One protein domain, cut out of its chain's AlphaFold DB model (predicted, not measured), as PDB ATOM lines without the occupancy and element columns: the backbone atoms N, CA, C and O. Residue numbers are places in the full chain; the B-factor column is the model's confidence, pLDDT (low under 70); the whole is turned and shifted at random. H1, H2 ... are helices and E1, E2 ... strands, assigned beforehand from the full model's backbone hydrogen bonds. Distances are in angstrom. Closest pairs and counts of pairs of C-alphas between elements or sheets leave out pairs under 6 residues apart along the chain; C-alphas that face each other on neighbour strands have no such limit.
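What this domain is: This is residues 4 to 82 of the 82 residues of an uncharacterized protein of Methylobacterium sp. DB0501 (UniProt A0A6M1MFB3). What does this domain look like? It is a strongly twisted sheet of four antiparallel strands with a single helix, H1, packed over one face, on E2 and E3; the long hairpin E2 and E3 makes most of the length, and residues 4 to 16 run along the E1 edge with no named element. What is it made of? The printed part has 79 residues, with four named strands and then one named helix, in the order E1 E2 E3 E4 H1, and its class is mixed, helices and strands. The sheet's order is E1 - E2 - E3 - E4. How large is its outline? It is compact, with a radius of gyration of the C-alphas of 13.0 A, yet elongated, spanning 44 by 22 by 20 A.

Where its parts are: Where do the first strands lie? E1, residues 17 to 24, begins with C-alpha 17 at (-13.335, -20.172, -55.153). E2, residues 27 to 39, is 37.0 A from first to last C-alpha, and E3, residues 43 to 54, is 35.4 A. What follows them? E4, residues 57 to 61, is 12.7 A long. H1, residues 68 to 80, is 19.0 A long and ends with C-alpha 80 at (-34.383, -28.653, -41.959).

How they stand to each other: How do the strands pair? They form a meander, each strand the antiparallel neighbour of the one before, and each pair in turn is a hairpin. E1 and E2 stand at 160 degrees, with N 18 and O 34 2.8 A apart; E2 and E3 at 159 degrees, with N 35 and O 47 2.8 A apart; E3 and E4 at 125 degrees, with N 52 and O 59 2.8 A apart, these N and O pairs being within hydrogen-bond range. E1 and E4, the edge strands, are apart. What ties the first residues to the sheet? Residues 4 to 5 pair antiparallel with residues 22 to 23 of E1, and residues 10 to 11 with residues 18 to 19. Where is H1? It is on the sheet, making two layers, a helix on one face of a sheet, at a height over the sheet of 7.8 A, and it lies over E2 and E3. On the local plane it stands at 30.0 degrees to E2, only just slantwise to the strands; its closest C-alphas to E3 are those of Ala 71 and Ala 50, 5.2 A apart. In its backbone 8 of 9 O i to N i+4 pairs are within hydrogen-bond range.

The domain as a whole: How far does it reach? The two C-alphas farthest apart are those of Gly 41 and Gln 82, 44.6 A. Are there cuts or long links? The printed part has no cut; the links between the strands are tight, and that from E4 to H1, 6 residues, is short. Where is confidence low? The mean pLDDT of the printed part is 89.6, and residue 82, the chain's last, is under 70.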
ATOM      1  N   THR A   4     -21.232 -33.643 -41.410       95.88
ATOM      2  CA  THR A   4     -19.849 -33.835 -41.854       95.88
ATOM      3  C   THR A   4     -19.564 -32.915 -43.028       95.88
ATOM      4  O   THR A   4     -20.478 -32.542 -43.763       95.88
ATOM      5  N   VAL A   5     -18.301 -32.552 -43.209       96.06
ATOM      6  CA  VAL A   5     -17.837 -31.750 -44.342       96.06
ATOM      7  C   VAL A   5     -16.696 -32.469 -45.043       96.06
ATOM      8  O   VAL A   5     -16.034 -33.301 -44.419       96.06
ATOM      9  N   ASP A   6     -16.466 -32.159 -46.317       95.19
ATOM     10  CA  ASP A   6     -15.250 -32.620 -46.988       95.19
ATOM     11  C   ASP A   6     -14.010 -32.152 -46.215       95.19
ATOM     12  O   ASP A   6     -13.915 -31.008 -45.763       95.19
ATOM     13  N   GLU A   7     -13.037 -33.049 -46.080       92.06
ATOM     14  CA  GLU A   7     -11.784 -32.754 -45.383       92.06
ATOM     15  C   GLU A   7     -10.954 -31.715 -46.151       92.06
ATOM     16  O   GLU A   7     -10.389 -30.787 -45.565       92.06
ATOM     17  N   ALA A   8     -10.935 -31.818 -47.480       93.12
ATOM     18  CA  ALA A   8     -10.206 -30.918 -48.360       93.12
ATOM     19  C   ALA A   8     -11.112 -29.829 -48.943       93.12
ATOM     20  O   ALA A   8     -12.291 -30.044 -49.210       93.12
ATOM     21  N   TRP A   9     -10.524 -28.659 -49.169       94.00
ATOM     22  CA  TRP A   9     -11.093 -27.627 -50.028       94.00
ATOM     23  C   TRP A   9     -10.818 -27.996 -51.488       94.00
ATOM     24  O   TRP A   9      -9.665 -28.203 -51.868       94.00
ATOM     25  N   ILE A  10     -11.868 -28.106 -52.298       93.31
ATOM     26  CA  ILE A  10     -11.775 -28.478 -53.712       93.31
ATOM     27  C   ILE A  10     -11.871 -27.201 -54.552       93.31
ATOM     28  O   ILE A  10     -12.844 -26.469 -54.380       93.31
ATOM     29  N   PRO A  11     -10.924 -26.910 -55.459       92.12
ATOM     30  CA  PRO A  11     -11.015 -25.738 -56.325       92.12
ATOM     31  C   PRO A  11     -12.331 -25.707 -57.110       92.12
ATOM     32  O   PRO A  11     -12.722 -26.696 -57.739       92.12
ATOM     33  N   GLY A  12     -13.013 -24.567 -57.059       85.75
ATOM     34  CA  GLY A  12     -14.179 -24.285 -57.877       85.75
ATOM     35  C   GLY A  12     -13.800 -24.123 -59.354       85.75
ATOM     36  O   GLY A  12     -12.647 -23.833 -59.688       85.75
ATOM     37  N   PRO A  13     -14.758 -24.316 -60.277       80.75
ATOM     38  CA  PRO A  13     -14.509 -24.200 -61.717       80.75
ATOM     39  C   PRO A  13     -14.189 -22.766 -62.168       80.75
ATOM     40  O   PRO A  13     -13.715 -22.563 -63.281       80.75
ATOM     41  N   ASP A  14     -14.483 -21.782 -61.326       82.56
ATOM     42  CA  ASP A  14     -14.218 -20.363 -61.527       82.56
ATOM     43  C   ASP A  14     -12.759 -19.977 -61.246       82.56
ATOM     44  O   ASP A  14     -12.335 -18.907 -61.663       82.56
ATOM     45  N   GLY A  15     -11.984 -20.830 -60.564       82.00
ATOM     46  CA  GLY A  15     -10.579 -20.573 -60.227       82.00
ATOM     47  C   GLY A  15     -10.359 -19.531 -59.123       82.00
ATOM     48  O   GLY A  15      -9.220 -19.329 -58.715       82.00
ATOM     49  N   HIS A  16     -11.433 -18.915 -58.624       86.81
ATOM     50  CA  HIS A  16     -11.429 -17.895 -57.569       86.81
ATOM     51  C   HIS A  16     -12.135 -18.356 -56.289       86.81
ATOM     52  O   HIS A  16     -12.157 -17.638 -55.286       86.81
ATOM     53  N   SER A  17     -12.695 -19.567 -56.307       92.12
ATOM     54  CA  SER A  17     -13.335 -20.172 -55.153       92.12
ATOM     55  C   SER A  17     -12.762 -21.549 -54.849       92.12
ATOM     56  O   SER A  17     -12.247 -22.258 -55.715       92.12
ATOM     57  N   HIS A  18     -12.886 -21.946 -53.591       94.88
ATOM     58  CA  HIS A  18     -12.752 -23.324 -53.162       94.88
ATOM     59  C   HIS A  18     -14.028 -23.766 -52.465       94.88
ATOM     60  O   HIS A  18     -14.675 -22.994 -51.765       94.88
ATOM     61  N   VAL A  19     -14.376 -25.035 -52.609       95.06
ATOM     62  CA  VAL A  19     -15.634 -25.601 -52.142       95.06
ATOM     63  C   VAL A  19     -15.373 -26.697 -51.119       95.06
ATOM     64  O   VAL A  19     -14.483 -27.529 -51.293       95.06
ATOM     65  N   ARG A  20     -16.194 -26.725 -50.068       96.50
ATOM     66  CA  ARG A  20     -16.363 -27.879 -49.181       96.50
ATOM     67  C   ARG A  20     -17.812 -28.325 -49.186       96.50
ATOM     68  O   ARG A  20     -18.707 -27.543 -48.851       96.50
ATOM     69  N   GLN A  21     -18.044 -29.587 -49.526       96.56
ATOM     70  CA  GLN A  21     -19.374 -30.169 -49.461       96.56
ATOM     71  C   GLN A  21     -19.795 -30.388 -48.007       96.56
ATOM     72  O   GLN A  21     -18.974 -30.733 -47.157       96.56
ATOM     73  N   VAL A  22     -21.086 -30.211 -47.726       96.31
ATOM     74  CA  VAL A  22     -21.696 -30.453 -46.417       96.31
ATOM     75  C   VAL A  22     -22.701 -31.592 -46.523       96.31
ATOM     76  O   VAL A  22     -23.582 -31.598 -47.391       96.31
ATOM     77  N   TYR A  23     -22.608 -32.534 -45.590       95.94
ATOM     78  CA  TYR A  23     -23.446 -33.721 -45.535       95.94
ATOM     79  C   TYR A  23     -24.161 -33.838 -44.194       95.94
ATOM     80  O   TYR A  23     -23.631 -33.467 -43.144       95.94
ATOM     81  N   ARG A  24     -25.349 -34.438 -44.215       94.25
ATOM     82  CA  ARG A  24     -26.072 -34.880 -43.021       94.25
ATOM     83  C   ARG A  24     -26.442 -36.339 -43.194       94.25
ATOM     84  O   ARG A  24     -27.220 -36.685 -44.070       94.25
ATOM     85  N   GLY A  25     -25.881 -37.200 -42.349       92.06
ATOM     86  CA  GLY A  25     -26.175 -38.635 -42.422       92.06
ATOM     87  C   GLY A  25     -25.808 -39.296 -43.757       92.06
ATOM     88  O   GLY A  25     -26.451 -40.266 -44.135       92.06
ATOM     89  N   GLY A  26     -24.796 -38.774 -44.457       91.12
ATOM     90  CA  GLY A  26     -24.328 -39.287 -45.749       91.12
ATOM     91  C   GLY A  26     -24.977 -38.638 -46.975       91.12
ATOM     92  O   GLY A  26     -24.477 -38.824 -48.079       91.12
ATOM     93  N   GLU A  27     -26.031 -37.840 -46.803       92.38
ATOM     94  CA  GLU A  27     -26.665 -37.101 -47.898       92.38
ATOM     95  C   GLU A  27     -26.108 -35.681 -47.985       92.38
ATOM     96  O   GLU A  27     -25.936 -35.010 -46.964       92.38
ATOM     97  N   THR A  28     -25.839 -35.202 -49.201       95.00
ATOM     98  CA  THR A  28     -25.468 -33.803 -49.433       95.00
ATOM     99  C   THR A  28     -26.637 -32.888 -49.090       95.00
ATOM    100  O   THR A  28     -27.724 -33.023 -49.647       95.00
ATOM    101  N   ILE A  29     -26.381 -31.898 -48.237       95.62
ATOM    102  CA  ILE A  29     -27.360 -30.862 -47.883       95.62
ATOM    103  C   ILE A  29     -26.970 -29.471 -48.387       95.62
ATOM    104  O   ILE A  29     -27.802 -28.564 -48.398       95.62
ATOM    105  N   GLY A  30     -25.729 -29.291 -48.832       95.94
ATOM    106  CA  GLY A  30     -25.236 -28.022 -49.347       95.94
ATOM    107  C   GLY A  30     -23.723 -28.007 -49.486       95.94
ATOM    108  O   GLY A  30     -23.072 -29.052 -49.420       95.94
ATOM    109  N   ARG A  31     -23.171 -26.811 -49.668       96.12
ATOM    110  CA  ARG A  31     -21.730 -26.574 -49.760       96.12
ATOM    111  C   ARG A  31     -21.370 -25.166 -49.310       96.12
ATOM    112  O   ARG A  31     -22.159 -24.236 -49.473       96.12
ATOM    113  N   VAL A  32     -20.175 -25.030 -48.751       95.69
ATOM    114  CA  VAL A  32     -19.572 -23.740 -48.404       95.69
ATOM    115  C   VAL A  32     -18.532 -23.403 -49.463       95.69
ATOM    116  O   VAL A  32     -17.734 -24.266 -49.832       95.69
ATOM    117  N   HIS A  33     -18.537 -22.161 -49.931       95.25
ATOM    118  CA  HIS A  33     -17.487 -21.602 -50.779       95.25
ATOM    119  C   HIS A  33     -16.579 -20.711 -49.944       95.25
ATOM    120  O   HIS A  33     -17.072 -19.941 -49.124       95.25
ATOM    121  N   LEU A  34     -15.279 -20.802 -50.184       94.56
ATOM    122  CA  LEU A  34     -14.256 -19.848 -49.785       94.56
ATOM    123  C   LEU A  34     -13.840 -19.083 -51.037       94.56
ATOM    124  O   LEU A  34     -13.278 -19.677 -51.953       94.56
ATOM    125  N   TRP A  35     -14.126 -17.791 -51.072       92.38
ATOM    126  CA  TRP A  35     -13.731 -16.889 -52.146       92.38
ATOM    127  C   TRP A  35     -12.420 -16.211 -51.802       92.38
ATOM    128  O   TRP A  35     -12.204 -15.863 -50.639       92.38
ATOM    129  N   GLN A  36     -11.580 -16.016 -52.813       89.56
ATOM    130  CA  GLN A  36     -10.312 -15.311 -52.700       89.56
ATOM    131  C   GLN A  36     -10.218 -14.272 -53.818       89.56
ATOM    132  O   GLN A  36     -10.402 -14.595 -54.993       89.56
ATOM    133  N   GLU A  37      -9.937 -13.025 -53.452       88.19
ATOM    134  CA  GLU A  37      -9.692 -11.931 -54.392       88.19
ATOM    135  C   GLU A  37      -8.389 -11.225 -54.021       88.19
ATOM    136  O   GLU A  37      -8.171 -10.884 -52.857       88.19
ATOM    137  N   ASP A  38      -7.523 -11.018 -55.011       84.62
ATOM    138  CA  ASP A  38      -6.316 -10.217 -54.842       84.62
ATOM    139  C   ASP A  38      -6.694  -8.727 -54.859       84.62
ATOM    140  O   ASP A  38      -7.215  -8.210 -55.850       84.62
ATOM    141  N   GLU A  39      -6.424  -8.028 -53.759       80.62
ATOM    142  CA  GLU A  39      -6.514  -6.575 -53.644       80.62
ATOM    143  C   GLU A  39      -5.148  -5.925 -53.947       80.62
ATOM    144  O   GLU A  39      -4.084  -6.544 -53.843       80.62
ATOM    145  N   GLU A  40      -5.152  -4.643 -54.332       80.12
ATOM    146  CA  GLU A  40      -3.907  -3.896 -54.553       80.12
ATOM    147  C   GLU A  40      -3.022  -3.898 -53.293       80.12
ATOM    148  O   GLU A  40      -3.447  -3.489 -52.213       80.12
ATOM    149  N   GLY A  41      -1.752  -4.287 -53.456       72.81
ATOM    150  CA  GLY A  41      -0.743  -4.215 -52.395       72.81
ATOM    151  C   GLY A  41      -0.566  -5.494 -51.573       72.81
ATOM    152  O   GLY A  41      -0.430  -5.405 -50.356       72.81
ATOM    153  N   ASP A  42      -0.534  -6.656 -52.237       72.75
ATOM    154  CA  ASP A  42      -0.296  -7.985 -51.640       72.75
ATOM    155  C   ASP A  42      -1.344  -8.415 -50.593       72.75
ATOM    156  O   ASP A  42      -1.101  -9.311 -49.781       72.75
ATOM    157  N   LEU A  43      -2.521  -7.782 -50.591       75.06
ATOM    158  CA  LEU A  43      -3.631  -8.165 -49.728       75.06
ATOM    159  C   LEU A  43      -4.514  -9.168 -50.464       75.06
ATOM    160  O   LEU A  43      -4.983  -8.894 -51.561       75.06
ATOM    161  N   THR A  44      -4.775 -10.319 -49.852       82.56
ATOM    162  CA  THR A  44      -5.789 -11.259 -50.340       82.56
ATOM    163  C   THR A  44      -7.015 -11.140 -49.452       82.56
ATOM    164  O   THR A  44      -6.936 -11.337 -48.235       82.56
ATOM    165  N   ARG A  45      -8.159 -10.812 -50.051       87.12
ATOM    166  CA  ARG A  45      -9.441 -10.791 -49.363       87.12
ATOM    167  C   ARG A  45     -10.085 -12.164 -49.444       87.12
ATOM    168  O   ARG A  45     -10.263 -12.709 -50.528       87.12
ATOM    169  N   GLU A  46     -10.494 -12.677 -48.290       90.75
ATOM    170  CA  GLU A  46     -11.174 -13.963 -48.176       90.75
ATOM    171  C   GLU A  46     -12.567 -13.789 -47.570       90.75
ATOM    172  O   GLU A  46     -12.749 -13.054 -46.594       90.75
ATOM    173  N   TRP A  47     -13.570 -14.459 -48.134       92.69
ATOM    174  CA  TRP A  47     -14.907 -14.513 -47.540       92.69
ATOM    175  C   TRP A  47     -15.618 -15.817 -47.875       92.69
ATOM    176  O   TRP A  47     -15.330 -16.458 -48.884       92.69
ATOM    177  N   PHE A  48     -16.586 -16.201 -47.041       94.19
ATOM    178  CA  PHE A  48     -17.379 -17.401 -47.278       94.19
ATOM    179  C   PHE A  48     -18.754 -17.077 -47.850       94.19
ATOM    180  O   PHE A  48     -19.360 -16.053 -47.528       94.19
ATOM    181  N   THR A  49     -19.282 -17.987 -48.662       94.88
ATOM    182  CA  THR A  49     -20.712 -18.039 -48.993       94.88
ATOM    183  C   THR A  49     -21.237 -19.457 -48.802       94.88
ATOM    184  O   THR A  49     -20.477 -20.425 -48.749       94.88
ATOM    185  N   ALA A  50     -22.551 -19.587 -48.648       95.25
ATOM    186  CA  ALA A  50     -23.212 -20.866 -48.432       95.25
ATOM    187  C   ALA A  50     -24.230 -21.123 -49.535       95.25
ATOM    188  O   ALA A  50     -24.952 -20.217 -49.948       95.25
ATOM    189  N   GLU A  51     -24.343 -22.375 -49.955       95.69
ATOM    190  CA  GLU A  51     -25.402 -22.829 -50.844       95.69
ATOM    191  C   GLU A  51     -26.065 -24.073 -50.255       95.69
ATOM    192  O   GLU A  51     -25.394 -24.970 -49.738       95.69
ATOM    193  N   ARG A  52     -27.393 -24.149 -50.348       95.00
ATOM    194  CA  ARG A  52     -28.157 -25.349 -49.991       95.00
ATOM    195  C   ARG A  52     -28.407 -26.209 -51.218       95.00
ATOM    196  O   ARG A  52     -28.634 -25.688 -52.308       95.00
ATOM    197  N   MET A  53     -28.442 -27.518 -51.020       93.62
ATOM    198  CA  MET A  53     -28.923 -28.449 -52.032       93.62
ATOM    199  C   MET A  53     -30.454 -28.452 -52.028       93.62
ATOM    200  O   MET A  53     -31.073 -28.646 -50.982       93.62
ATOM    201  N   LYS A  54     -31.074 -28.255 -53.192       89.69
ATOM    202  CA  LYS A  54     -32.523 -28.353 -53.382       89.69
ATOM    203  C   LYS A  54     -32.822 -29.138 -54.653       89.69
ATOM    204  O   LYS A  54     -32.613 -28.667 -55.773       89.69
ATOM    205  N   GLY A  55     -33.313 -30.363 -54.479       87.31
ATOM    206  CA  GLY A  55     -33.464 -31.305 -55.585       87.31
ATOM    207  C   GLY A  55     -32.103 -31.647 -56.192       87.31
ATOM    208  O   GLY A  55     -31.302 -32.305 -55.542       87.31
ATOM    209  N   ALA A  56     -31.850 -31.192 -57.422       88.88
ATOM    210  CA  ALA A  56     -30.593 -31.403 -58.152       88.88
ATOM    211  C   ALA A  56     -29.734 -30.127 -58.288       88.88
ATOM    212  O   ALA A  56     -28.725 -30.147 -58.991       88.88
ATOM    213  N   LEU A  57     -30.146 -29.012 -57.674       91.56
ATOM    214  CA  LEU A  57     -29.519 -27.701 -57.842       91.56
ATOM    215  C   LEU A  57     -29.009 -27.148 -56.509       91.56
ATOM    216  O   LEU A  57     -29.598 -27.401 -55.457       91.56
ATOM    217  N   TYR A  58     -27.948 -26.346 -56.582       93.38
ATOM    218  CA  TYR A  58     -27.497 -25.515 -55.470       93.38
ATOM    219  C   TYR A  58     -28.189 -24.155 -55.541       93.38
ATOM    220  O   TYR A  58     -28.175 -23.505 -56.585       93.38
ATOM    221  N   GLU A  59     -28.801 -23.735 -54.435       94.00
ATOM    222  CA  GLU A  59     -29.356 -22.391 -54.275       94.00
ATOM    223  C   GLU A  59     -28.519 -21.611 -53.250       94.00
ATOM    224  O   GLU A  59     -28.274 -22.137 -52.157       94.00
ATOM    225  N   PRO A  60     -28.112 -20.363 -53.546       93.81
ATOM    226  CA  PRO A  60     -27.393 -19.530 -52.592       93.81
ATOM    227  C   PRO A  60     -28.239 -19.238 -51.356       93.81
ATOM    228  O   PRO A  60     -29.448 -19.011 -51.433       93.81
ATOM    229  N   ILE A  61     -27.581 -19.249 -50.199       93.38
ATOM    230  CA  ILE A  61     -28.143 -18.784 -48.938       93.38
ATOM    231  C   ILE A  61     -27.567 -17.401 -48.659       93.38
ATOM    232  O   ILE A  61     -26.364 -17.241 -48.453       93.38
ATOM    233  N   GLU A  62     -28.453 -16.413 -48.612       87.31
ATOM    234  CA  GLU A  62     -28.092 -15.026 -48.347       87.31
ATOM    235  C   GLU A  62     -27.326 -14.840 -47.029       87.31
ATOM    236  O   GLU A  62     -27.581 -15.483 -46.002       87.31
ATOM    237  N   GLY A  63     -26.423 -13.865 -47.057       78.69
ATOM    238  CA  GLY A  63     -25.967 -13.129 -45.890       78.69
ATOM    239  C   GLY A  63     -24.544 -12.604 -46.028       78.69
ATOM    240  O   GLY A  63     -23.758 -13.052 -46.854       78.69
ATOM    241  N   VAL A  64     -24.233 -11.605 -45.208       78.75
ATOM    242  CA  VAL A  64     -23.070 -10.738 -45.410       78.75
ATOM    243  C   VAL A  64     -21.820 -11.373 -44.806       78.75
ATOM    244  O   VAL A  64     -21.730 -11.455 -43.587       78.75
ATOM    245  N   HIS A  65     -20.893 -11.821 -45.662       76.19
ATOM    246  CA  HIS A  65     -19.568 -12.371 -45.318       76.19
ATOM    247  C   HIS A  65     -19.545 -13.239 -44.043       76.19
ATOM    248  O   HIS A  65     -18.842 -12.898 -43.089       76.19
ATOM    249  N   PRO A  66     -20.331 -14.330 -43.986       83.62
ATOM    250  CA  PRO A  66     -20.287 -15.233 -42.847       83.62
ATOM    251  C   PRO A  66     -18.880 -15.803 -42.650       83.62
ATOM    252  O   PRO A  66     -18.124 -15.996 -43.603       83.62
ATOM    253  N   THR A  67     -18.557 -16.137 -41.408       92.38
ATOM    254  CA  THR A  67     -17.499 -17.102 -41.097       92.38
ATOM    255  C   THR A  67     -17.852 -18.489 -41.649       92.38
ATOM    256  O   THR A  67     -19.000 -18.759 -42.014       92.38
ATOM    257  N   PHE A  68     -16.880 -19.407 -41.689       91.88
ATOM    258  CA  PHE A  68     -17.135 -20.791 -42.097       91.88
ATOM    259  C   PHE A  68     -18.232 -21.456 -41.250       91.88
ATOM    260  O   PHE A  68     -19.148 -22.064 -41.804       91.88
ATOM    261  N   ASP A  69     -18.173 -21.307 -39.923       93.25
ATOM    262  CA  ASP A  69     -19.155 -21.898 -39.007       93.25
ATOM    263  C   ASP A  69     -20.555 -21.301 -39.207       93.25
ATOM    264  O   ASP A  69     -21.535 -22.036 -39.271       93.25
ATOM    265  N   GLU A  70     -20.670 -19.986 -39.417       93.50
ATOM    266  CA  GLU A  70     -21.963 -19.356 -39.718       93.50
ATOM    267  C   GLU A  70     -22.534 -19.807 -41.069       93.50
ATOM    268  O   GLU A  70     -23.746 -19.991 -41.207       93.50
ATOM    269  N   ALA A  71     -21.680 -19.984 -42.079       94.00
ATOM    270  CA  ALA A  71     -22.078 -20.525 -43.375       94.00
ATOM    271  C   ALA A  71     -22.586 -21.972 -43.231       94.00
ATOM    272  O   ALA A  71     -23.629 -22.323 -43.791       94.00
ATOM    273  N   LEU A  72     -21.894 -22.788 -42.430       94.38
ATOM    274  CA  LEU A  72     -22.284 -24.159 -42.118       94.38
ATOM    275  C   LEU A  72     -23.618 -24.217 -41.363       94.38
ATOM    276  O   LEU A  72     -24.524 -24.948 -41.773       94.38
ATOM    277  N   ASP A  73     -23.777 -23.416 -40.311       93.38
ATOM    278  CA  ASP A  73     -25.003 -23.343 -39.513       93.38
ATOM    279  C   ASP A  73     -26.210 -22.965 -40.373       93.38
ATOM    280  O   ASP A  73     -27.288 -23.556 -40.246       93.38
ATOM    281  N   ARG A  74     -26.033 -22.033 -41.316       92.94
ATOM    282  CA  ARG A  74     -27.075 -21.674 -42.285       92.94
ATOM    283  C   ARG A  74     -27.468 -22.861 -43.159       92.94
ATOM    284  O   ARG A  74     -28.660 -23.116 -43.307       92.94
ATOM    285  N   ILE A  75     -26.513 -23.616 -43.701       94.50
ATOM    286  CA  ILE A  75     -26.816 -24.818 -44.500       94.50
ATOM    287  C   ILE A  75     -27.625 -25.818 -43.670       94.50
ATOM    288  O   ILE A  75     -28.649 -26.321 -44.133       94.50
ATOM    289  N   VAL A  76     -27.215 -26.061 -42.424       92.81
ATOM    290  CA  VAL A  76     -27.901 -26.989 -41.514       92.81
ATOM    291  C   VAL A  76     -29.321 -26.522 -41.187       92.81
ATOM    292  O   VAL A  76     -30.236 -27.349 -41.152       92.81
ATOM    293  N   LEU A  77     -29.518 -25.221 -40.960       91.62
ATOM    294  CA  LEU A  77     -30.825 -24.629 -40.682       91.62
ATOM    295  C   LEU A  77     -31.757 -24.753 -41.894       91.62
ATOM    296  O   LEU A  77     -32.881 -25.235 -41.769       91.62
ATOM    297  N   TYR A  78     -31.282 -24.367 -43.078       88.12
ATOM    298  CA  TYR A  78     -32.082 -24.413 -44.302       88.12
ATOM    299  C   TYR A  78     -32.354 -25.839 -44.786       88.12
ATOM    300  O   TYR A  78     -33.383 -26.060 -45.422       88.12
ATOM    301  N   SER A  79     -31.502 -26.816 -44.454       83.94
ATOM    302  CA  SER A  79     -31.769 -28.220 -44.781       83.94
ATOM    303  C   SER A  79     -32.937 -28.806 -43.978       83.94
ATOM    304  O   SER A  79     -33.467 -29.838 -44.380       83.94
ATOM    305  N   LEU A  80     -33.274 -28.221 -42.821       82.62
ATOM    306  CA  LEU A  80     -34.383 -28.653 -41.959       82.62
ATOM    307  C   LEU A  80     -35.729 -28.058 -42.380       82.62
ATOM    308  O   LEU A  80     -36.766 -28.595 -42.010       82.62
ATOM    309  N   ALA A  81     -35.712 -26.952 -43.123       70.06
ATOM    310  CA  ALA A  81     -36.904 -26.226 -43.556       70.06
ATOM    311  C   ALA A  81     -37.466 -26.724 -44.908       70.06
ATOM    312  O   ALA A  81     -38.140 -25.957 -45.597       70.06
ATOM    313  N   GLN A  82     -37.141 -27.964 -45.301       56.09
ATOM    314  CA  GLN A  82     -37.595 -28.614 -46.541       56.09
ATOM    315  C   GLN A  82     -38.977 -29.251 -46.394       56.09
ATOM    316  O   GLN A  82     -39.234 -29.864 -45.335       56.09
TER     317      GLN A  82